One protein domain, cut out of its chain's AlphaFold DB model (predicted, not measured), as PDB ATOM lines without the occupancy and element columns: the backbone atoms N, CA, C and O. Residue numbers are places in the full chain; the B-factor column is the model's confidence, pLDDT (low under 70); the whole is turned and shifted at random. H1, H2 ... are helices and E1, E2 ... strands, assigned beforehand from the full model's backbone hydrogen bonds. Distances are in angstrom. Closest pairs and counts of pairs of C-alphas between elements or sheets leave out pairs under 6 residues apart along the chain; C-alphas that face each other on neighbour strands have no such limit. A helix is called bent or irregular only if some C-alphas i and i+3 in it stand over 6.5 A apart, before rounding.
ATOM      1  N   SER A 348     -11.143  50.416  16.667       88.12
ATOM      2  CA  SER A 348      -9.744  50.843  16.722       88.12
ATOM      3  C   SER A 348      -8.954  50.066  17.771       88.12
ATOM      4  O   SER A 348      -9.458  49.766  18.853       88.12
ATOM      5  N   TYR A 349      -7.688  49.805  17.462       88.62
ATOM      6  CA  TYR A 349      -6.703  49.249  18.382       88.62
ATOM      7  C   TYR A 349      -5.322  49.848  18.076       88.62
ATOM      8  O   TYR A 349      -5.108  50.522  17.063       88.62
ATOM      9  N   GLY A 350      -4.337  49.563  18.926       84.06
ATOM     10  CA  GLY A 350      -2.938  49.907  18.674       84.06
ATOM     11  C   GLY A 350      -2.536  51.317  19.098       84.06
ATOM     12  O   GLY A 350      -1.352  51.648  18.994       84.06
ATOM     13  N   SER A 351      -3.455  52.154  19.603       83.00
ATOM     14  CA  SER A 351      -3.112  53.529  20.000       83.00
ATOM     15  C   SER A 351      -2.060  53.583  21.113       83.00
ATOM     16  O   SER A 351      -1.201  54.470  21.102       83.00
ATOM     17  N   ALA A 352      -2.081  52.603  22.022       82.38
ATOM     18  CA  ALA A 352      -1.174  52.510  23.161       82.38
ATOM     19  C   ALA A 352       0.299  52.319  22.746       82.38
ATOM     20  O   ALA A 352       1.177  52.962  23.318       82.38
ATOM     21  N   SER A 353       0.589  51.496  21.729       84.00
ATOM     22  CA  SER A 353       1.967  51.254  21.270       84.00
ATOM     23  C   SER A 353       2.384  52.081  20.055       84.00
ATOM     24  O   SER A 353       3.577  52.134  19.754       84.00
ATOM     25  N   ARG A 354       1.450  52.737  19.344       87.12
ATOM     26  CA  ARG A 354       1.753  53.475  18.102       87.12
ATOM     27  C   ARG A 354       2.875  54.494  18.287       87.12
ATOM     28  O   ARG A 354       3.817  54.498  17.500       87.12
ATOM     29  N   LYS A 355       2.780  55.358  19.308       87.00
ATOM     30  CA  LYS A 355       3.784  56.413  19.547       87.00
ATOM     31  C   LYS A 355       5.168  55.818  19.809       87.00
ATOM     32  O   LYS A 355       6.144  56.304  19.251       87.00
ATOM     33  N   ALA A 356       5.232  54.742  20.595       90.31
ATOM     34  CA  ALA A 356       6.478  54.040  20.880       90.31
ATOM     35  C   ALA A 356       7.087  53.437  19.605       90.31
ATOM     36  O   ALA A 356       8.245  53.697  19.310       90.31
ATOM     37  N   LEU A 357       6.296  52.716  18.799       91.38
ATOM     38  CA  LEU A 357       6.752  52.119  17.536       91.38
ATOM     39  C   LEU A 357       7.258  53.172  16.542       91.38
ATOM     40  O   LEU A 357       8.327  53.002  15.962       91.38
ATOM     41  N   VAL A 358       6.527  54.276  16.365       90.56
ATOM     42  CA  VAL A 358       6.951  55.369  15.474       90.56
ATOM     43  C   VAL A 358       8.224  56.044  15.998       90.56
ATOM     44  O   VAL A 358       9.138  56.295  15.215       90.56
ATOM     45  N   GLY A 359       8.330  56.276  17.310       93.62
ATOM     46  CA  GLY A 359       9.543  56.814  17.931       93.62
ATOM     47  C   GLY A 359      10.758  55.898  17.747       93.62
ATOM     48  O   GLY A 359      11.817  56.354  17.322       93.62
ATOM     49  N   THR A 360      10.602  54.590  17.975       96.19
ATOM     50  CA  THR A 360      11.656  53.596  17.720       96.19
ATOM     51  C   THR A 360      12.046  53.554  16.244       96.19
ATOM     52  O   THR A 360      13.231  53.486  15.930       96.19
ATOM     53  N   ALA A 361      11.081  53.638  15.326       96.44
ATOM     54  CA  ALA A 361      11.364  53.683  13.898       96.44
ATOM     55  C   ALA A 361      12.185  54.921  13.505       96.44
ATOM     56  O   ALA A 361      13.129  54.796  12.733       96.44
ATOM     57  N   ALA A 362      11.875  56.094  14.070       97.19
ATOM     58  CA  ALA A 362      12.649  57.312  13.839       97.19
ATOM     59  C   ALA A 362      14.093  57.181  14.355       97.19
ATOM     60  O   ALA A 362      15.030  57.549  13.651       97.19
ATOM     61  N   LEU A 363      14.292  56.587  15.537       98.19
ATOM     62  CA  LEU A 363      15.630  56.314  16.074       98.19
ATOM     63  C   LEU A 363      16.419  55.337  15.192       98.19
ATOM     64  O   LEU A 363      17.588  55.580  14.910       98.19
ATOM     65  N   LEU A 364      15.782  54.259  14.720       98.12
ATOM     66  CA  LEU A 364      16.402  53.303  13.795       98.12
ATOM     67  C   LEU A 364      16.746  53.948  12.449       98.12
ATOM     68  O   LEU A 364      17.792  53.643  11.881       98.12
ATOM     69  N   LEU A 365      15.897  54.856  11.956       98.06
ATOM     70  CA  LEU A 365      16.146  55.613  10.732       98.06
ATOM     71  C   LEU A 365      17.388  56.491  10.894       98.06
ATOM     72  O   LEU A 365      18.300  56.403  10.076       98.06
ATOM     73  N   VAL A 366      17.445  57.286  11.968       98.25
ATOM     74  CA  VAL A 366      18.604  58.134  12.279       98.25
ATOM     75  C   VAL A 366      19.857  57.278  12.431       98.25
ATOM     76  O   VAL A 366      20.851  57.555  11.772       98.25
ATOM     77  N   ALA A 367      19.805  56.192  13.206       97.44
ATOM     78  CA  ALA A 367      20.939  55.289  13.387       97.44
ATOM     79  C   ALA A 367      21.411  54.661  12.063       97.44
ATOM     80  O   ALA A 367      22.614  54.572  11.826       97.44
ATOM     81  N   GLY A 368      20.487  54.260  11.185       96.44
ATOM     82  CA  GLY A 368      20.810  53.705   9.871       96.44
ATOM     83  C   GLY A 368      21.461  54.724   8.940       96.44
ATOM     84  O   GLY A 368      22.488  54.425   8.331       96.44
ATOM     85  N   VAL A 369      20.923  55.945   8.874       97.75
ATOM     86  CA  VAL A 369      21.517  57.048   8.100       97.75
ATOM     87  C   VAL A 369      22.883  57.436   8.671       97.75
ATOM     88  O   VAL A 369      23.847  57.535   7.919       97.75
ATOM     89  N   SER A 370      23.009  57.589   9.991       96.88
ATOM     90  CA  SER A 370      24.283  57.886  10.653       96.88
ATOM     91  C   SER A 370      25.320  56.793  10.400       96.88
ATOM     92  O   SER A 370      26.451  57.109  10.053       96.88
ATOM     93  N   ALA A 371      24.951  55.509  10.474       93.75
ATOM     94  CA  ALA A 371      25.848  54.410  10.117       93.75
ATOM     95  C   ALA A 371      26.325  54.530   8.659       93.75
ATOM     96  O   ALA A 371      27.518  54.399   8.390       93.75
ATOM     97  N   LEU A 372      25.420  54.854   7.726       94.12
ATOM     98  CA  LEU A 372      25.753  55.067   6.316       94.12
ATOM     99  C   LEU A 372      26.564  56.328   6.038       94.12
ATOM    100  O   LEU A 372      27.071  56.426   4.927       94.12
ATOM    101  N   LEU A 373      26.678  57.285   6.955       95.94
ATOM    102  CA  LEU A 373      27.440  58.519   6.742       95.94
ATOM    103  C   LEU A 373      28.764  58.522   7.511       95.94
ATOM    104  O   LEU A 373      29.770  58.986   6.982       95.94
ATOM    105  N   SER A 374      28.769  57.986   8.730       94.88
ATOM    106  CA  SER A 374      29.878  58.108   9.679       94.88
ATOM    107  C   SER A 374      30.847  56.926   9.663       94.88
ATOM    108  O   SER A 374      31.990  57.085  10.081       94.88
ATOM    109  N   LEU A 375      30.427  55.740   9.207       88.38
ATOM    110  CA  LEU A 375      31.333  54.591   9.126       88.38
ATOM    111  C   LEU A 375      32.272  54.706   7.923       88.38
ATOM    112  O   LEU A 375      31.906  55.219   6.858       88.38
ATOM    113  N   ALA A 376      33.475  54.153   8.079       91.81
ATOM    114  CA  ALA A 376      34.419  53.993   6.981       91.81
ATOM    115  C   ALA A 376      33.767  53.226   5.810       91.81
ATOM    116  O   ALA A 376      32.929  52.342   6.038       91.81
ATOM    117  N   PRO A 377      34.103  53.560   4.552       89.62
ATOM    118  CA  PRO A 377      33.559  52.859   3.396       89.62
ATOM    119  C   PRO A 377      33.933  51.373   3.457       89.62
ATOM    120  O   PRO A 377      35.098  51.017   3.609       89.62
ATOM    121  N   GLY A 378      32.930  50.499   3.364       81.31
ATOM    122  CA  GLY A 378      33.120  49.054   3.432       81.31
ATOM    123  C   GLY A 378      31.818  48.292   3.659       81.31
ATOM    124  O   GLY A 378      30.766  48.878   3.929       81.31
ATOM    125  N   VAL A 379      31.897  46.963   3.584       77.12
ATOM    126  CA  VAL A 379      30.752  46.060   3.787       77.12
ATOM    127  C   VAL A 379      30.011  46.328   5.110       77.12
ATOM    128  O   VAL A 379      28.783  46.410   5.069       77.12
ATOM    129  N   PRO A 380      30.676  46.563   6.265       80.75
ATOM    130  CA  PRO A 380      29.974  46.823   7.526       80.75
ATOM    131  C   PRO A 380      29.090  48.076   7.502       80.75
ATOM    132  O   PRO A 380      27.987  48.046   8.045       80.75
ATOM    133  N   ARG A 381      29.535  49.154   6.835       86.19
ATOM    134  CA  ARG A 381      28.759  50.396   6.661       86.19
ATOM    135  C   ARG A 381      27.450  50.116   5.940       86.19
ATOM    136  O   ARG A 381      26.388  50.509   6.415       86.19
ATOM    137  N   ILE A 382      27.536  49.412   4.812       82.44
ATOM    138  CA  ILE A 382      26.379  49.088   3.973       82.44
ATOM    139  C   ILE A 382      25.444  48.138   4.719       82.44
ATOM    140  O   ILE A 382      24.252  48.414   4.821       82.44
ATOM    141  N   VAL A 383      25.975  47.050   5.282       81.38
ATOM    142  CA  VAL A 383      25.173  46.032   5.973       81.38
ATOM    143  C   VAL A 383      24.442  46.632   7.171       81.38
ATOM    144  O   VAL A 383      23.224  46.499   7.259       81.38
ATOM    145  N   LEU A 384      25.147  47.323   8.073       86.75
ATOM    146  CA  LEU A 384      24.522  47.903   9.263       86.75
ATOM    147  C   LEU A 384      23.506  48.983   8.884       86.75
ATOM    148  O   LEU A 384      22.380  48.971   9.379       86.75
ATOM    149  N   GLY A 385      23.890  49.878   7.974       88.25
ATOM    150  CA  GLY A 385      23.032  50.945   7.484       88.25
ATOM    151  C   GLY A 385      21.729  50.424   6.887       88.25
ATOM    152  O   GLY A 385      20.648  50.773   7.357       88.25
ATOM    153  N   VAL A 386      21.815  49.531   5.898       88.50
ATOM    154  CA  VAL A 386      20.644  48.958   5.216       88.50
ATOM    155  C   VAL A 386      19.761  48.167   6.181       88.50
ATOM    156  O   VAL A 386      18.540  48.312   6.141       88.50
ATOM    157  N   VAL A 387      20.346  47.370   7.083       92.06
ATOM    158  CA  VAL A 387      19.579  46.605   8.081       92.06
ATOM    159  C   VAL A 387      18.800  47.534   9.013       92.06
ATOM    160  O   VAL A 387      17.622  47.283   9.267       92.06
ATOM    161  N   LEU A 388      19.418  48.618   9.493       95.31
ATOM    162  CA  LEU A 388      18.759  49.597  10.362       95.31
ATOM    163  C   LEU A 388      17.660  50.374   9.629       95.31
ATOM    164  O   LEU A 388      16.571  50.538  10.175       95.31
ATOM    165  N   LEU A 389      17.897  50.780   8.378       95.94
ATOM    166  CA  LEU A 389      16.885  51.440   7.547       95.94
ATOM    167  C   LEU A 389      15.683  50.528   7.271       95.94
ATOM    168  O   LEU A 389      14.533  50.951   7.384       95.94
ATOM    169  N   TYR A 390      15.928  49.256   6.960       92.31
ATOM    170  CA  TYR A 390      14.860  48.281   6.759       92.31
ATOM    171  C   TYR A 390      14.101  47.987   8.065       92.31
ATOM    172  O   TYR A 390      12.869  47.912   8.072       92.31
ATOM    173  N   ALA A 391      14.805  47.897   9.199       93.81
ATOM    174  CA  ALA A 391      14.179  47.773  10.512       93.81
ATOM    175  C   ALA A 391      13.317  49.001  10.858       93.81
ATOM    176  O   ALA A 391      12.211  48.837  11.383       93.81
ATOM    177  N   ALA A 392      13.771  50.212  10.519       96.69
ATOM    178  CA  ALA A 392      13.001  51.443  10.668       96.69
ATOM    179  C   ALA A 392      11.704  51.392   9.849       96.69
ATOM    180  O   ALA A 392      10.624  51.613  10.398       96.69
ATOM    181  N   LEU A 393      11.795  51.013   8.568       95.06
ATOM    182  CA  LEU A 393      10.644  50.865   7.674       95.06
ATOM    183  C   LEU A 393       9.614  49.872   8.226       95.06
ATOM    184  O   LEU A 393       8.423  50.182   8.309       95.06
ATOM    185  N   LEU A 394      10.064  48.687   8.645       92.69
ATOM    186  CA  LEU A 394       9.195  47.664   9.225       92.69
ATOM    187  C   LEU A 394       8.512  48.147  10.507       92.69
ATOM    188  O   LEU A 394       7.310  47.943  10.680       92.69
ATOM    189  N   THR A 395       9.268  48.794  11.395       93.62
ATOM    190  CA  THR A 395       8.762  49.275  12.688       93.62
ATOM    191  C   THR A 395       7.747  50.404  12.494       93.62
ATOM    192  O   THR A 395       6.679  50.379  13.110       93.62
ATOM    193  N   ALA A 396       8.021  51.342  11.579       93.38
ATOM    194  CA  ALA A 396       7.087  52.404  11.211       93.38
ATOM    195  C   ALA A 396       5.791  51.821  10.638       93.38
ATOM    196  O   ALA A 396       4.699  52.147  11.104       93.38
ATOM    197  N   THR A 397       5.910  50.900   9.677       93.25
ATOM    198  CA  THR A 397       4.751  50.265   9.039       93.25
ATOM    199  C   THR A 397       3.902  49.511  10.064       93.25
ATOM    200  O   THR A 397       2.678  49.616  10.043       93.25
ATOM    201  N   MET A 398       4.527  48.824  11.026       90.12
ATOM    202  CA  MET A 398       3.825  48.139  12.116       90.12
ATOM    203  C   MET A 398       3.052  49.111  13.023       90.12
ATOM    204  O   MET A 398       1.907  48.835  13.379       90.12
ATOM    205  N   GLY A 399       3.642  50.262  13.370       89.25
ATOM    206  CA  GLY A 399       2.976  51.303  14.166       89.25
ATOM    207  C   GLY A 399       1.809  51.986  13.442       89.25
ATOM    208  O   GLY A 399       0.853  52.448  14.075       89.25
ATOM    209  N   LEU A 400       1.861  52.022  12.110       91.12
ATOM    210  CA  LEU A 400       0.821  52.601  11.260       91.12
ATOM    211  C   LEU A 400      -0.284  51.598  10.901       91.12
ATOM    212  O   LEU A 400      -1.434  52.006  10.734       91.12
ATOM    213  N   ALA A 401       0.031  50.299  10.847       90.69
ATOM    214  CA  ALA A 401      -0.871  49.245  10.382       90.69
ATOM    215  C   ALA A 401      -2.229  49.251  11.095       90.69
ATOM    216  O   ALA A 401      -3.261  49.221  10.430       90.69
ATOM    217  N   ALA A 402      -2.243  49.388  12.423       87.00
ATOM    218  CA  ALA A 402      -3.481  49.397  13.205       87.00
ATOM    219  C   ALA A 402      -4.431  50.564  12.854       87.00
ATOM    220  O   ALA A 402      -5.628  50.484  13.089       87.00
ATOM    221  N   GLY A 403      -3.914  51.649  12.257       87.50
ATOM    222  CA  GLY A 403      -4.737  52.784  11.815       87.50
ATOM    223  C   GLY A 403      -5.436  52.574  10.487       87.50
ATOM    224  O   GLY A 403      -6.486  53.162  10.256       87.50
ATOM    225  N   VAL A 404      -4.850  51.757   9.616       90.56
ATOM    226  CA  VAL A 404      -5.414  51.464   8.294       90.56
ATOM    227  C   VAL A 404      -6.098  50.103   8.241       90.56
ATOM    228  O   VAL A 404      -6.845  49.847   7.302       90.56
ATOM    229  N   ARG A 405      -5.898  49.252   9.251       91.62
ATOM    230  CA  ARG A 405      -6.496  47.918   9.374       91.62
ATOM    231  C   ARG A 405      -7.217  47.761  10.723       91.62
ATOM    232  O   ARG A 405      -6.731  46.988  11.540       91.62
ATOM    233  N   PRO A 406      -8.325  48.475  10.998       90.75
ATOM    234  CA  PRO A 406      -9.062  48.304  12.255       90.75
ATOM    235  C   PRO A 406      -9.608  46.872  12.379       90.75
ATOM    236  O   PRO A 406      -9.761  46.177  11.371       90.75
ATOM    237  N   HIS A 407      -9.924  46.429  13.598       90.44
ATOM    238  CA  HIS A 407     -10.798  45.263  13.746       90.44
ATOM    239  C   HIS A 407     -12.175  45.616  13.162       90.44
ATOM    240  O   HIS A 407     -12.555  46.788  13.152       90.44
ATOM    241  N   LEU A 408     -12.922  44.637  12.663       89.06
ATOM    242  CA  LEU A 408     -14.251  44.869  12.097       89.06
ATOM    243  C   LEU A 408     -15.267  44.006  12.823       89.06
ATOM    244  O   LEU A 408     -15.080  42.801  12.945       89.06
ATOM    245  N   LEU A 409     -16.353  44.618  13.267       86.75
ATOM    246  CA  LEU A 409     -17.509  43.913  13.786       86.75
ATOM    247  C   LEU A 409     -18.586  43.894  12.702       86.75
ATOM    248  O   LEU A 409     -19.066  44.947  12.277       86.75
ATOM    249  N   ARG A 410     -18.892  42.694  12.216       84.69
ATOM    250  CA  ARG A 410     -19.910  42.418  11.200       84.69
ATOM    251  C   ARG A 410     -21.172  41.879  11.864       84.69
ATOM    252  O   ARG A 410     -21.153  41.532  13.040       84.69
ATOM    253  N   ALA A 411     -22.243  41.755  11.084       80.06
ATOM    254  CA  ALA A 411     -23.488  41.141  11.543       80.06
ATOM    255  C   ALA A 411     -23.330  39.659  11.942       80.06
ATOM    256  O   ALA A 411     -24.059  39.176  12.800       80.06
ATOM    257  N   ASP A 412     -22.386  38.943  11.329       80.88
ATOM    258  CA  ASP A 412     -22.178  37.497  11.461       80.88
ATOM    259  C   ASP A 412     -20.868  37.114  12.177       80.88
ATOM    260  O   ASP A 412     -20.714  35.975  12.627       80.88
ATOM    261  N   GLY A 413     -19.928  38.050  12.338       84.25
ATOM    262  CA  GLY A 413     -18.602  37.750  12.879       84.25
ATOM    263  C   GLY A 413     -17.808  38.961  13.372       84.25
ATOM    264  O   GLY A 413     -17.943  40.080  12.879       84.25
ATOM    265  N   LEU A 414     -16.915  38.715  14.330       88.12
ATOM    266  CA  LEU A 414     -15.875  39.645  14.760       88.12
ATOM    267  C   LEU A 414     -14.559  39.316  14.043       88.12
ATOM    268  O   LEU A 414     -13.947  38.272  14.259       88.12
ATOM    269  N   VAL A 415     -14.092  40.244  13.216       89.38
ATOM    270  CA  VAL A 415     -12.834  40.152  12.475       89.38
ATOM    271  C   VAL A 415     -11.735  40.888  13.232       89.38
ATOM    272  O   VAL A 415     -11.615  42.117  13.201       89.38
ATOM    273  N   VAL A 416     -10.885  40.118  13.894       90.38
ATOM    274  CA  VAL A 416      -9.750  40.600  14.672       90.38
ATOM    275  C   VAL A 416      -8.508  40.652  13.790       90.38
ATOM    276  O   VAL A 416      -8.039  39.643  13.271       90.38
ATOM    277  N   ARG A 417      -7.936  41.844  13.629       90.19
ATOM    278  CA  ARG A 417      -6.751  42.095  12.790       90.19
ATOM    279  C   ARG A 417      -5.567  42.532  13.624       90.19
ATOM    280  O   ARG A 417      -5.718  43.344  14.517       90.19
ATOM    281  N   TRP A 418      -4.368  42.056  13.321       89.06
ATOM    282  CA  TRP A 418      -3.165  42.576  13.969       89.06
ATOM    283  C   TRP A 418      -1.952  42.498  13.056       89.06
ATOM    284  O   TRP A 418      -1.924  41.801  12.036       89.06
ATOM    285  N   GLY A 419      -0.924  43.252  13.437       86.31
ATOM    286  CA  GLY A 419       0.285  43.398  12.642       86.31
ATOM    287  C   GLY A 419      -0.008  43.817  11.199       86.31
ATOM    288  O   GLY A 419      -0.968  44.534  10.915       86.31
ATOM    289  N   LEU A 420       0.835  43.354  10.278       85.56
ATOM    290  CA  LEU A 420       0.799  43.800   8.884       85.56
ATOM    291  C   LEU A 420      -0.250  43.075   8.027       85.56
ATOM    292  O   LEU A 420      -0.792  43.675   7.105       85.56
ATOM    293  N   HIS A 421      -0.551  41.808   8.324       80.44
ATOM    294  CA  HIS A 421      -1.445  40.981   7.499       80.44
ATOM    295  C   HIS A 421      -2.285  39.962   8.270       80.44
ATOM    296  O   HIS A 421      -3.087  39.274   7.648       80.44
ATOM    297  N   HIS A 422      -2.119  39.817   9.588       83.31
ATOM    298  CA  HIS A 422      -2.872  38.799  10.314       83.31
ATOM    299  C   HIS A 422      -4.328  39.220  10.509       83.31
ATOM    300  O   HIS A 422      -4.623  40.405  10.712       83.31
ATOM    301  N   GLU A 423      -5.210  38.229  10.421       85.62
ATOM    302  CA  GLU A 423      -6.660  38.342  10.519       85.62
ATOM    303  C   GLU A 423      -7.204  37.026  11.095       85.62
ATOM    304  O   GLU A 423      -6.738  35.943  10.727       85.62
ATOM    305  N   LEU A 424      -8.139  37.133  12.033       85.75
ATOM    306  CA  LEU A 424      -8.869  36.041  12.665       85.75
ATOM    307  C   LEU A 424     -10.348  36.416  12.650       85.75
ATOM    308  O   LEU A 424     -10.708  37.482  13.141       85.75
ATOM    309  N   GLU A 425     -11.189  35.553  12.101       86.12
ATOM    310  CA  GLU A 425     -12.639  35.735  12.092       86.12
ATOM    311  C   GLU A 425     -13.257  34.835  13.163       86.12
ATOM    312  O   GLU A 425     -13.011  33.629  13.182       86.12
ATOM    313  N   ILE A 426     -14.002  35.444  14.082       87.69
ATOM    314  CA  ILE A 426     -14.705  34.782  15.178       87.69
ATOM    315  C   ILE A 426     -16.201  34.879  14.861       87.69
ATOM    316  O   ILE A 426     -16.742  35.986  14.920       87.69
ATOM    317  N   PRO A 427     -16.880  33.776  14.505       85.62
ATOM    318  CA  PRO A 427     -18.318  33.798  14.254       85.62
ATOM    319  C   PRO A 427     -19.072  34.222  15.514       85.62
ATOM    320  O   PRO A 427     -18.832  33.674  16.589       85.62
ATOM    321  N   LEU A 428     -20.005  35.172  15.394       82.38
ATOM    322  CA  LEU A 428     -20.771  35.647  16.556       82.38
ATOM    323  C   LEU A 428     -21.660  34.548  17.149       82.38
ATOM    324  O   LEU A 428     -21.882  34.541  18.355       82.38
ATOM    325  N   ALA A 429     -22.096  33.584  16.333       81.88
ATOM    326  CA  ALA A 429     -22.865  32.422  16.781       81.88
ATOM    327  C   ALA A 429     -22.107  31.539  17.786       81.88
ATOM    328  O   ALA A 429     -22.729  30.861  18.592       81.88
ATOM    329  N   THR A 430     -20.772  31.548  17.747       82.56
ATOM    330  CA  THR A 430     -19.943  30.771  18.674       82.56
ATOM    331  C   THR A 430     -19.664  31.546  19.961       82.56
ATOM    332  O   THR A 430     -19.109  30.984  20.894       82.56
ATOM    333  N   VAL A 431     -20.002  32.835  20.052       84.19
ATOM    334  CA  VAL A 431     -19.654  33.668  21.209       84.19
ATOM    335  C   VAL A 431     -20.648  33.448  22.347       84.19
ATOM    336  O   VAL A 431     -21.807  33.838  22.259       84.19
ATOM    337  N   ARG A 432     -20.160  32.895  23.461       84.50
ATOM    338  CA  ARG A 432     -20.925  32.688  24.697       84.50
ATOM    339  C   ARG A 432     -21.068  33.973  25.506       84.50
ATOM    340  O   ARG A 432     -22.133  34.286  26.026       84.50
ATOM    341  N   SER A 433     -19.957  34.678  25.697       82.88
ATOM    342  CA  SER A 433     -19.917  35.876  26.535       82.88
ATOM    343  C   SER A 433     -18.740  36.762  26.172       82.88
ATOM    344  O   SER A 433     -17.671  36.276  25.800       82.88
ATOM    345  N   ILE A 434     -18.926  38.067  26.350       85.50
ATOM    346  CA  ILE A 434     -17.898  39.076  26.135       85.50
ATOM    347  C   ILE A 434     -17.699  39.835  27.443       85.50
ATOM    348  O   ILE A 434     -18.625  40.476  27.938       85.50
ATOM    349  N   THR A 435     -16.487  39.773  27.988       82.94
ATOM    350  CA  THR A 435     -16.143  40.389  29.274       82.94
ATOM    351  C   THR A 435     -15.057  41.434  29.075       82.94
ATOM    352  O   THR A 435     -14.079  41.201  28.362       82.94
ATOM    353  N   LEU A 436     -15.207  42.594  29.713       83.38
ATOM    354  CA  LEU A 436     -14.124  43.571  29.781       83.38
ATOM    355  C   LEU A 436     -13.060  43.079  30.752       83.38
ATOM    356  O   LEU A 436     -13.349  42.812  31.917       83.38
ATOM    357  N   GLU A 437     -11.824  43.000  30.280       78.00
ATOM    358  CA  GLU A 437     -10.690  42.653  31.116       78.00
ATOM    359  C   GLU A 437      -9.712  43.819  31.210       78.00
ATOM    360  O   GLU A 437      -9.438  44.538  30.243       78.00
ATOM    361  N   GLN A 438      -9.149  44.002  32.403       68.31
ATOM    362  CA  GLN A 438      -8.059  44.946  32.576       68.31
ATOM    363  C   GLN A 438      -6.774  44.348  31.986       68.31
ATOM    364  O   GLN A 438      -6.494  43.168  32.216       68.31
ATOM    365  N   PRO A 439      -5.961  45.138  31.261       63.66
ATOM    366  CA  PRO A 439      -4.672  44.674  30.770       63.66
ATOM    367  C   PRO A 439      -3.822  44.142  31.931       63.66
ATOM    368  O   PRO A 439      -3.465  44.894  32.840       63.66
ATOM    369  N   ALA A 440      -3.482  42.851  31.909       59.06
ATOM    370  CA  ALA A 440      -2.596  42.274  32.914       59.06
ATOM    371  C   ALA A 440      -1.243  43.018  32.933       59.06
ATOM    372  O   ALA A 440      -0.694  43.383  31.886       59.06
ATOM    373  N   ARG A 441      -0.689  43.258  34.131       49.34
ATOM    374  CA  ARG A 441       0.621  43.904  34.307       49.34
ATOM    375  C   ARG A 441       1.717  42.933  33.855       49.34
ATOM    376  O   ARG A 441       2.185  42.100  34.623       49.34
ATOM    377  N   GLY A 442       2.106  43.040  32.587       50.78
ATOM    378  CA  GLY A 442       3.060  42.142  31.935       50.78
ATOM    379  C   GLY A 442       2.371  41.193  30.956       50.78
ATOM    380  O   GLY A 442       1.239  40.770  31.167       50.78
ATOM    381  N   ARG A 443       3.053  40.881  29.848       50.53
ATOM    382  CA  ARG A 443       2.538  39.948  28.841       50.53
ATOM    383  C   ARG A 443       2.457  38.557  29.482       50.53
ATOM    384  O   ARG A 443       3.516  38.050  29.865       50.53
ATOM    385  N   PRO A 444       1.272  37.930  29.591       51.78
ATOM    386  CA  PRO A 444       1.199  36.526  29.964       51.78
ATOM    387  C   PRO A 444       2.093  35.747  29.003       51.78
ATOM    388  O   PRO A 444       2.085  35.992  27.793       51.78
ATOM    389  N   LYS A 445       2.934  34.860  29.532       46.56
ATOM    390  CA  LYS A 445       3.683  33.926  28.692       46.56
ATOM    391  C   LYS A 445       2.606  33.054  28.047       46.56
ATOM    392  O   LYS A 445       1.975  32.298  28.773       46.56
ATOM    393  N   ASP A 446       2.330  33.247  26.754       51.16
ATOM    394  CA  ASP A 446       1.341  32.441  26.031       51.16
ATOM    395  C   ASP A 446       1.751  30.975  26.179       51.16
ATOM    396  O   ASP A 446       2.690  30.506  25.525       51.16
ATOM    397  N   ASP A 447       1.093  30.283  27.100       50.22
ATOM    398  CA  ASP A 447       1.295  28.867  27.294       50.22
ATOM    399  C   ASP A 447       0.571  28.171  26.149       50.22
ATOM    400  O   ASP A 447      -0.632  28.354  25.946       50.22
ATOM    401  N   ILE A 448       1.325  27.440  25.332       51.47
ATOM    402  CA  ILE A 448       0.826  26.824  24.095       51.47
ATOM    403  C   ILE A 448      -0.273  25.790  24.417       51.47
ATOM    404  O   ILE A 448      -1.098  25.495  23.555       51.47
ATOM    405  N   THR A 449      -0.311  25.312  25.664       47.31
ATOM    406  CA  THR A 449      -1.305  24.414  26.265       47.31
ATOM    407  C   THR A 449      -2.547  25.102  26.837       47.31
ATOM    408  O   THR A 449      -3.503  24.413  27.178       47.31
ATOM    409  N   SER A 450      -2.574  26.434  26.940       59.16
ATOM    410  CA  SER A 450      -3.721  27.154  27.506       59.16
ATOM    411  C   SER A 450      -4.840  27.358  26.484       59.16
ATOM    412  O   SER A 450      -4.598  27.712  25.331       59.16
ATOM    413  N   ASP A 451      -6.091  27.236  26.922       76.81
ATOM    414  CA  ASP A 451      -7.301  27.454  26.110       76.81
ATOM    415  C   ASP A 451      -7.583  28.945  25.798       76.81
ATOM    416  O   ASP A 451      -8.687  29.372  25.453       76.81
ATOM    417  N   ARG A 452      -6.554  29.779  25.960       83.31
ATOM    418  CA  ARG A 452      -6.623  31.233  25.897       83.31
ATOM    419  C   ARG A 452      -5.625  31.772  24.886       83.31
ATOM    420  O   ARG A 452      -4.469  31.357  24.868       83.31
ATOM    421  N   PHE A 453      -6.052  32.717  24.060       85.44
ATOM    422  CA  PHE A 453      -5.224  33.361  23.049       85.44
ATOM    423  C   PHE A 453      -5.276  34.873  23.179       85.44
ATOM    424  O   PHE A 453      -6.332  35.484  23.038       85.44
ATOM    425  N   THR A 454      -4.115  35.479  23.417       85.50
ATOM    426  CA  THR A 454      -3.988  36.933  23.477       85.50
ATOM    427  C   THR A 454      -3.514  37.454  22.133       85.50
ATOM    428  O   THR A 454      -2.406  37.144  21.687       85.50
ATOM    429  N   VAL A 455      -4.336  38.275  21.481       86.94
ATOM    430  CA  VAL A 455      -3.972  38.890  20.202       86.94
ATOM    431  C   VAL A 455      -2.703  39.723  20.414       86.94
ATOM    432  O   VAL A 455      -2.671  40.564  21.317       86.94
ATOM    433  N   PRO A 456      -1.636  39.526  19.613       83.00
ATOM    434  CA  PRO A 456      -0.348  40.182  19.819       83.00
ATOM    435  C   PRO A 456      -0.377  41.615  19.267       83.00
ATOM    436  O   PRO A 456       0.356  41.980  18.347       83.00
ATOM    437  N   ALA A 457      -1.255  42.417  19.851       81.31
ATOM    438  CA  ALA A 457      -1.448  43.833  19.621       81.31
ATOM    439  C   ALA A 457      -1.477  44.558  20.975       81.31
ATOM    440  O   ALA A 457      -1.444  43.941  22.039       81.31
ATOM    441  N   SER A 458      -1.527  45.883  20.938       80.81
ATOM    442  CA  SER A 458      -1.784  46.700  22.123       80.81
ATOM    443  C   SER A 458      -3.130  47.390  21.979       80.81
ATOM    444  O   SER A 458      -3.489  47.780  20.872       80.81
ATOM    445  N   GLY A 459      -3.806  47.638  23.086       78.81
ATOM    446  CA  GLY A 459      -4.989  48.487  23.177       78.81
ATOM    447  C   GLY A 459      -4.938  49.238  24.498       78.81
ATOM    448  O   GLY A 459      -4.115  48.911  25.360       78.81
ATOM    449  N   ARG A 460      -5.776  50.262  24.648       82.06
ATOM    450  CA  ARG A 460      -5.982  50.899  25.959       82.06
ATOM    451  C   ARG A 460      -6.715  49.961  26.912       82.06
ATOM    452  O   ARG A 460      -6.405  49.924  28.096       82.06
ATOM    453  N   GLU A 461      -7.636  49.189  26.357       85.56
ATOM    454  CA  GLU A 461      -8.501  48.246  27.047       85.56
ATOM    455  C   GLU A 461      -8.403  46.875  26.361       85.56
ATOM    456  O   GLU A 461      -7.802  46.733  25.288       85.56
ATOM    457  N   GLN A 462      -8.951  45.842  26.996       86.81
ATOM    458  CA  GLN A 462      -9.002  44.495  26.436       86.81
ATOM    459  C   GLN A 462     -10.385  43.894  26.650       86.81
ATOM    460  O   GLN A 462     -11.044  44.122  27.664       86.81
ATOM    461  N   VAL A 463     -10.816  43.117  25.669       88.75
ATOM    462  CA  VAL A 463     -12.082  42.399  25.692       88.75
ATOM    463  C   VAL A 463     -11.779  40.914  25.568       88.75
ATOM    464  O   VAL A 463     -11.120  40.498  24.617       88.75
ATOM    465  N   ALA A 464     -12.247  40.113  26.518       89.19
ATOM    466  CA  ALA A 464     -12.191  38.663  26.444       89.19
ATOM    467  C   ALA A 464     -13.480  38.133  25.817       89.19
ATOM    468  O   ALA A 464     -14.572  38.306  26.358       89.19
ATOM    469  N   VAL A 465     -13.337  37.492  24.664       89.00
ATOM    470  CA  VAL A 465     -14.404  36.819  23.931       89.00
ATOM    471  C   VAL A 465     -14.319  35.336  24.262       89.00
ATOM    472  O   VAL A 465     -13.355  34.670  23.882       89.00
ATOM    473  N   VAL A 466     -15.302  34.829  25.002       88.25
ATOM    474  CA  VAL A 466     -15.409  33.409  25.355       88.25
ATOM    475  C   VAL A 466     -16.358  32.746  24.373       88.25
ATOM    476  O   VAL A 466     -17.493  33.194  24.211       88.25
ATOM    477  N   CYS A 467     -15.890  31.689  23.727       85.94
ATOM    478  CA  CYS A 467     -16.622  30.947  22.714       85.94
ATOM    479  C   CYS A 467     -17.188  29.639  23.297       85.94
ATOM    480  O   CYS A 467     -16.550  29.024  24.150       85.94
ATOM    481  N   GLU A 468     -18.380  29.224  22.863       82.12
ATOM    482  CA  GLU A 468     -18.987  27.931  23.211       82.12
ATOM    483  C   GLU A 468     -18.193  26.769  22.613       82.12
ATOM    484  O   GLU A 468     -17.871  25.805  23.308       82.12
ATOM    485  N   GLU A 469     -17.821  26.895  21.338       80.62
ATOM    486  CA  GLU A 469     -16.912  25.976  20.661       80.62
ATOM    487  C   GLU A 469     -15.523  26.618  20.500       80.62
ATOM    488  O   GLU A 469     -15.418  27.830  20.281       80.62
ATOM    489  N   PRO A 470     -14.429  25.840  20.595       82.19
ATOM    490  CA  PRO A 470     -13.087  26.378  20.416       82.19
ATOM    491  C   PRO A 470     -12.870  26.932  19.003       82.19
ATOM    492  O   PRO A 470     -13.155  26.261  18.011       82.19
ATOM    493  N   VAL A 471     -12.278  28.122  18.907       81.56
ATOM    494  CA  VAL A 471     -11.937  28.764  17.630       81.56
ATOM    495  C   VAL A 471     -10.465  28.525  17.301       81.56
ATOM    496  O   VAL A 471      -9.595  28.574  18.168       81.56
ATOM    497  N   GLU A 472     -10.164  28.289  16.024       80.88
ATOM    498  CA  GLU A 472      -8.797  28.076  15.544       80.88
ATOM    499  C   GLU A 472      -8.001  29.389  15.489       80.88
ATOM    500  O   GLU A 472      -8.109  30.179  14.547       80.88
ATOM    501  N   VAL A 473      -7.144  29.594  16.485       76.56
ATOM    502  CA  VAL A 473      -6.286  30.772  16.639       76.56
ATOM    503  C   VAL A 473      -4.851  30.489  16.199       76.56
ATOM    504  O   VAL A 473      -4.384  29.351  16.284       76.56
ATOM    505  N   PRO A 474      -4.092  31.501  15.748       70.06
ATOM    506  CA  PRO A 474      -2.711  31.286  15.351       70.06
ATOM    507  C   PRO A 474      -1.800  31.003  16.548       70.06
ATOM    508  O   PRO A 474      -1.783  31.717  17.545       70.06
ATOM    509  N   ALA A 475      -0.966  29.983  16.401       67.06
ATOM    510  CA  ALA A 475       0.130  29.643  17.291       67.06
ATOM    511  C   ALA A 475       1.482  30.041  16.658       67.06
ATOM    512  O   ALA A 475       1.563  30.847  15.723       67.06
ATOM    513  N   ARG A 476       2.593  29.501  17.173       53.03
ATOM    514  CA  ARG A 476       3.935  29.819  16.656       53.03
ATOM    515  C   ARG A 476       4.086  29.331  15.204       53.03
ATOM    516  O   ARG A 476       3.733  28.205  14.879       53.03
ATOM    517  N   TRP A 477       4.655  30.189  14.351       47.19
ATOM    518  CA  TRP A 477       5.030  29.904  12.953       47.19
ATOM    519  C   TRP A 477       3.899  29.549  11.974       47.19
ATOM    520  O   TRP A 477       4.134  28.807  11.033       47.19
ATOM    521  N   GLY A 478       2.706  30.135  12.123       48.47
ATOM    522  CA  GLY A 478       1.595  29.937  11.174       48.47
ATOM    523  C   GLY A 478       0.735  28.709  11.475       48.47
ATOM    524  O   GLY A 478      -0.200  28.410  10.742       48.47
ATOM    525  N   ALA A 479       1.048  27.998  12.563       51.25
ATOM    526  CA  ALA A 479       0.213  26.940  13.101       51.25
ATOM    527  C   ALA A 479      -1.109  27.524  13.593       51.25
ATOM    528  O   ALA A 479      -1.158  28.696  13.962       51.25
ATOM    529  N   ARG A 480      -2.155  26.699  13.640       63.81
ATOM    530  CA  ARG A 480      -3.388  27.019  14.353       63.81
ATOM    531  C   ARG A 480      -3.601  26.025  15.486       63.81
ATOM    532  O   ARG A 480      -3.081  24.908  15.424       63.81
ATOM    533  N   ARG A 481      -4.262  26.477  16.540       71.69
ATOM    534  CA  ARG A 481      -4.691  25.659  17.671       71.69
ATOM    535  C   ARG A 481      -6.093  26.099  18.088       71.69
ATOM    536  O   ARG A 481      -6.399  27.279  17.922       71.69
ATOM    537  N   PRO A 482      -6.894  25.222  18.698       79.19
ATOM    538  CA  PRO A 482      -8.139  25.638  19.319       79.19
ATOM    539  C   PRO A 482      -7.863  26.545  20.531       79.19
ATOM    540  O   PRO A 482      -6.901  26.331  21.280       79.19
ATOM    541  N   ALA A 483      -8.699  27.566  20.701       81.88
ATOM    542  CA  ALA A 483      -8.816  28.359  21.918       81.88
ATOM    543  C   ALA A 483     -10.277  28.783  22.119       81.88
ATOM    544  O   ALA A 483     -10.904  29.309  21.199       81.88
ATOM    545  N   GLN A 484     -10.811  28.586  23.319       85.81
ATOM    546  CA  GLN A 484     -12.145  29.050  23.700       85.81
ATOM    547  C   GLN A 484     -12.143  30.522  24.101       85.81
ATOM    548  O   GLN A 484     -13.138  31.208  23.898       85.81
ATOM    549  N   THR A 485     -11.047  31.036  24.667       87.44
ATOM    550  CA  THR A 485     -10.981  32.435  25.116       87.44
ATOM    551  C   THR A 485     -10.040  33.253  24.240       87.44
ATOM    552  O   THR A 485      -8.829  33.028  24.249       87.44
ATOM    553  N   ILE A 486     -10.562  34.254  23.529       90.25
ATOM    554  CA  ILE A 486      -9.769  35.195  22.727       90.25
ATOM    555  C   ILE A 486      -9.751  36.571  23.387       90.25
ATOM    556  O   ILE A 486     -10.786  37.202  23.564       90.25
ATOM    557  N   VAL A 487      -8.561  37.066  23.712       89.06
ATOM    558  CA  VAL A 487      -8.361  38.396  24.299       89.06
ATOM    559  C   VAL A 487      -8.001  39.374  23.193       89.06
ATOM    560  O   VAL A 487      -6.933  39.274  22.580       89.06
ATOM    561  N   VAL A 488      -8.897  40.324  22.947       89.94
ATOM    562  CA  VAL A 488      -8.818  41.316  21.877       89.94
ATOM    563  C   VAL A 488      -8.537  42.695  22.480       89.94
ATOM    564  O   VAL A 488      -9.399  43.259  23.157       89.94
ATOM    565  N   PRO A 489      -7.342  43.268  22.262       88.75
ATOM    566  CA  PRO A 489      -7.052  44.639  22.650       88.75
ATOM    567  C   PRO A 489      -7.852  45.631  21.808       88.75
ATOM    568  O   PRO A 489      -7.823  45.570  20.583       88.75
ATOM    569  N   VAL A 490      -8.501  46.588  22.461       89.00
ATOM    570  CA  VAL A 490      -9.287  47.647  21.816       89.00
ATOM    571  C   VAL A 490      -8.934  49.003  22.422       89.00
ATOM    572  O   VAL A 490      -8.455  49.104  23.551       89.00
ATOM    573  N   ASP A 491      -9.116  50.070  21.652       86.56
ATOM    574  CA  ASP A 491      -8.924  51.435  22.149       86.56
ATOM    575  C   ASP A 491     -10.196  52.024  22.779       86.56
ATOM    576  O   ASP A 491     -10.082  52.961  23.568       86.56
ATOM    577  N   ASP A 492     -11.367  51.477  22.433       81.94
ATOM    578  CA  ASP A 492     -12.678  51.868  22.958       81.94
ATOM    579  C   ASP A 492     -13.570  50.628  23.147       81.94
ATOM    580  O   ASP A 492     -14.166  50.116  22.195       81.94
ATOM    581  N   SER A 493     -13.655  50.118  24.379       77.31
ATOM    582  CA  SER A 493     -14.538  48.994  24.701       77.31
ATOM    583  C   SER A 493     -16.021  49.368  24.749       77.31
ATOM    584  O   SER A 493     -16.874  48.483  24.641       77.31
ATOM    585  N   LYS A 494     -16.369  50.661  24.838       75.19
ATOM    586  CA  LYS A 494     -17.770  51.108  24.857       75.19
ATOM    587  C   LYS A 494     -18.436  50.875  23.513       75.19
ATOM    588  O   LYS A 494     -19.600  50.495  23.486       75.19
ATOM    589  N   ALA A 495     -17.701  51.033  22.411       71.50
ATOM    590  CA  ALA A 495     -18.190  50.704  21.073       71.50
ATOM    591  C   ALA A 495     -18.542  49.211  20.937       71.50
ATOM    592  O   ALA A 495     -19.548  48.863  20.320       71.50
ATOM    593  N   VAL A 496     -17.750  48.336  21.565       72.56
ATOM    594  CA  VAL A 496     -18.002  46.888  21.608       72.56
ATOM    595  C   VAL A 496     -19.251  46.587  22.438       72.56
ATOM    596  O   VAL A 496     -20.157  45.901  21.972       72.56
ATOM    597  N   LEU A 497     -19.348  47.162  23.640       72.31
ATOM    598  CA  LEU A 497     -20.498  46.973  24.531       72.31
ATOM    599  C   LEU A 497     -21.805  47.546  23.969       72.31
ATOM    600  O   LEU A 497     -22.851  46.918  24.111       72.31
ATOM    601  N   ALA A 498     -21.759  48.705  23.311       69.81
ATOM    602  CA  ALA A 498     -22.924  49.341  22.696       69.81
ATOM    603  C   ALA A 498     -23.472  48.534  21.511       69.81
ATOM    604  O   ALA A 498     -24.660  48.606  21.213       69.81
ATOM    605  N   TYR A 499     -22.620  47.756  20.840       65.75
ATOM    606  CA  TYR A 499     -23.057  46.849  19.787       65.75
ATOM    607  C   TYR A 499     -23.698  45.580  20.359       65.75
ATOM    608  O   TYR A 499     -24.744  45.163  19.881       65.75
ATOM    609  N   ILE A 500     -23.119  45.001  21.414       66.44
ATOM    610  CA  ILE A 500     -23.658  43.791  22.066       66.44
ATOM    611  C   ILE A 500     -25.005  44.071  22.740       66.44
ATOM    612  O   ILE A 500     -25.883  43.218  22.766       66.44
ATOM    613  N   THR A 501     -25.175  45.275  23.287       64.31
ATOM    614  CA  THR A 501     -26.417  45.690  23.956       64.31
ATOM    615  C   THR A 501     -27.467  46.258  23.001       64.31
ATOM    616  O   THR A 501     -28.567  46.585  23.450       64.31
ATOM    617  N   ARG A 502     -27.187  46.359  21.690       58.09
ATOM    618  CA  ARG A 502     -28.213  46.750  20.718       58.09
ATOM    619  C   ARG A 502     -29.237  45.621  20.575       58.09
ATOM    620  O   ARG A 502     -28.850  44.506  20.227       58.09
TER     621      ARG A 502
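AT A GLANCE: This is residues 348 to 502 of the 506 residues of an uncharacterized protein of Streptomyces sp. WAC 01529 (UniProt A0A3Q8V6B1). A long helical hairpin, H1 and H2, forms an arm that makes the length of the model, and at its base is a small head, a sandwich of two sheets partly face to face with their strands crossed. One sheet is the meander E1, E2, E3, each strand the antiparallel neighbour of the one before; the other, strongly twisted, is E4, E6, E7, E5 in that order, mixed, with the short helix H3 beside its strands. The printed part has 155 residues with three named helices and seven named strands, in the order H1 H2 E1 E2 E3 E4 E5 E6 E7 H3, class mixed. It is loose, with a radius of gyration of the C-alphas of 19.0 A, and only just elongated, spanning 62 by 31 by 29 A.

IN THESE COORDINATES: Find C-alpha 351 at (-3.112, 53.529, 20.000); from there H1 runs 34.9 A to residue 374. H2, residues 379 to 404, returns over 36.8 A. Both are irregular: C-alphas 352 and 355 are 7.3 A apart, and C-alphas 399 and 402, only just, 6.8 A. Next come E1, residues 407 to 409; E2, 413 to 418; E3, 422 to 427; E4, 431 to 437; and E5, 452 to 454. E6, residues 461 to 474, bends by 126 degrees at residue 469, and E7, residues 480 to 490, by 91 degrees at residue 483. H3, residues 493 to 500, ends at C-alpha 500, (-23.658, 43.791, 22.066).

HOW THE PARTS SIT: Look first at Ala 361 and Ala 392, the closest C-alphas of H1 and H2, 4.3 A apart; these helices touch at a shallow tilt of 20 degrees, opposite ways. H2 only grazes the sheet E1 E2 E3, with residues 398 to 402. In that sheet, N 408 and O 415 are 2.9 A apart, and N 416 and O 424 2.7 A. The sandwich's strands cross at 68 degrees; the closest C-alphas of E3 and E6 are Ile 426 and Val 471, 7.1 A apart. In the other sheet, find N 435 and O 464 at 2.9 A, N 465 and O 486 at 2.8 A, and, between the parallel E7 and E5, N 453 and O 485 at 2.8 A. H3 is on this sheet at a height of 7.9 A, only just over none of its strands, with 2 of its C-alphas falling on E6. Every O i to N i+4 pair is within hydrogen-bond range in H3, 18 of 20 in H1 and 19 of 22 in H2.

THE WHOLE: The C-alphas of Ala 376 and Arg 502 are the two farthest apart, 64.5 A. The printed part has no cut. The link from E4 to E5, residues 438 to 451, is long. Confidence is under 70 at residues 438 to 450, 475 to 480 and 498 to 502.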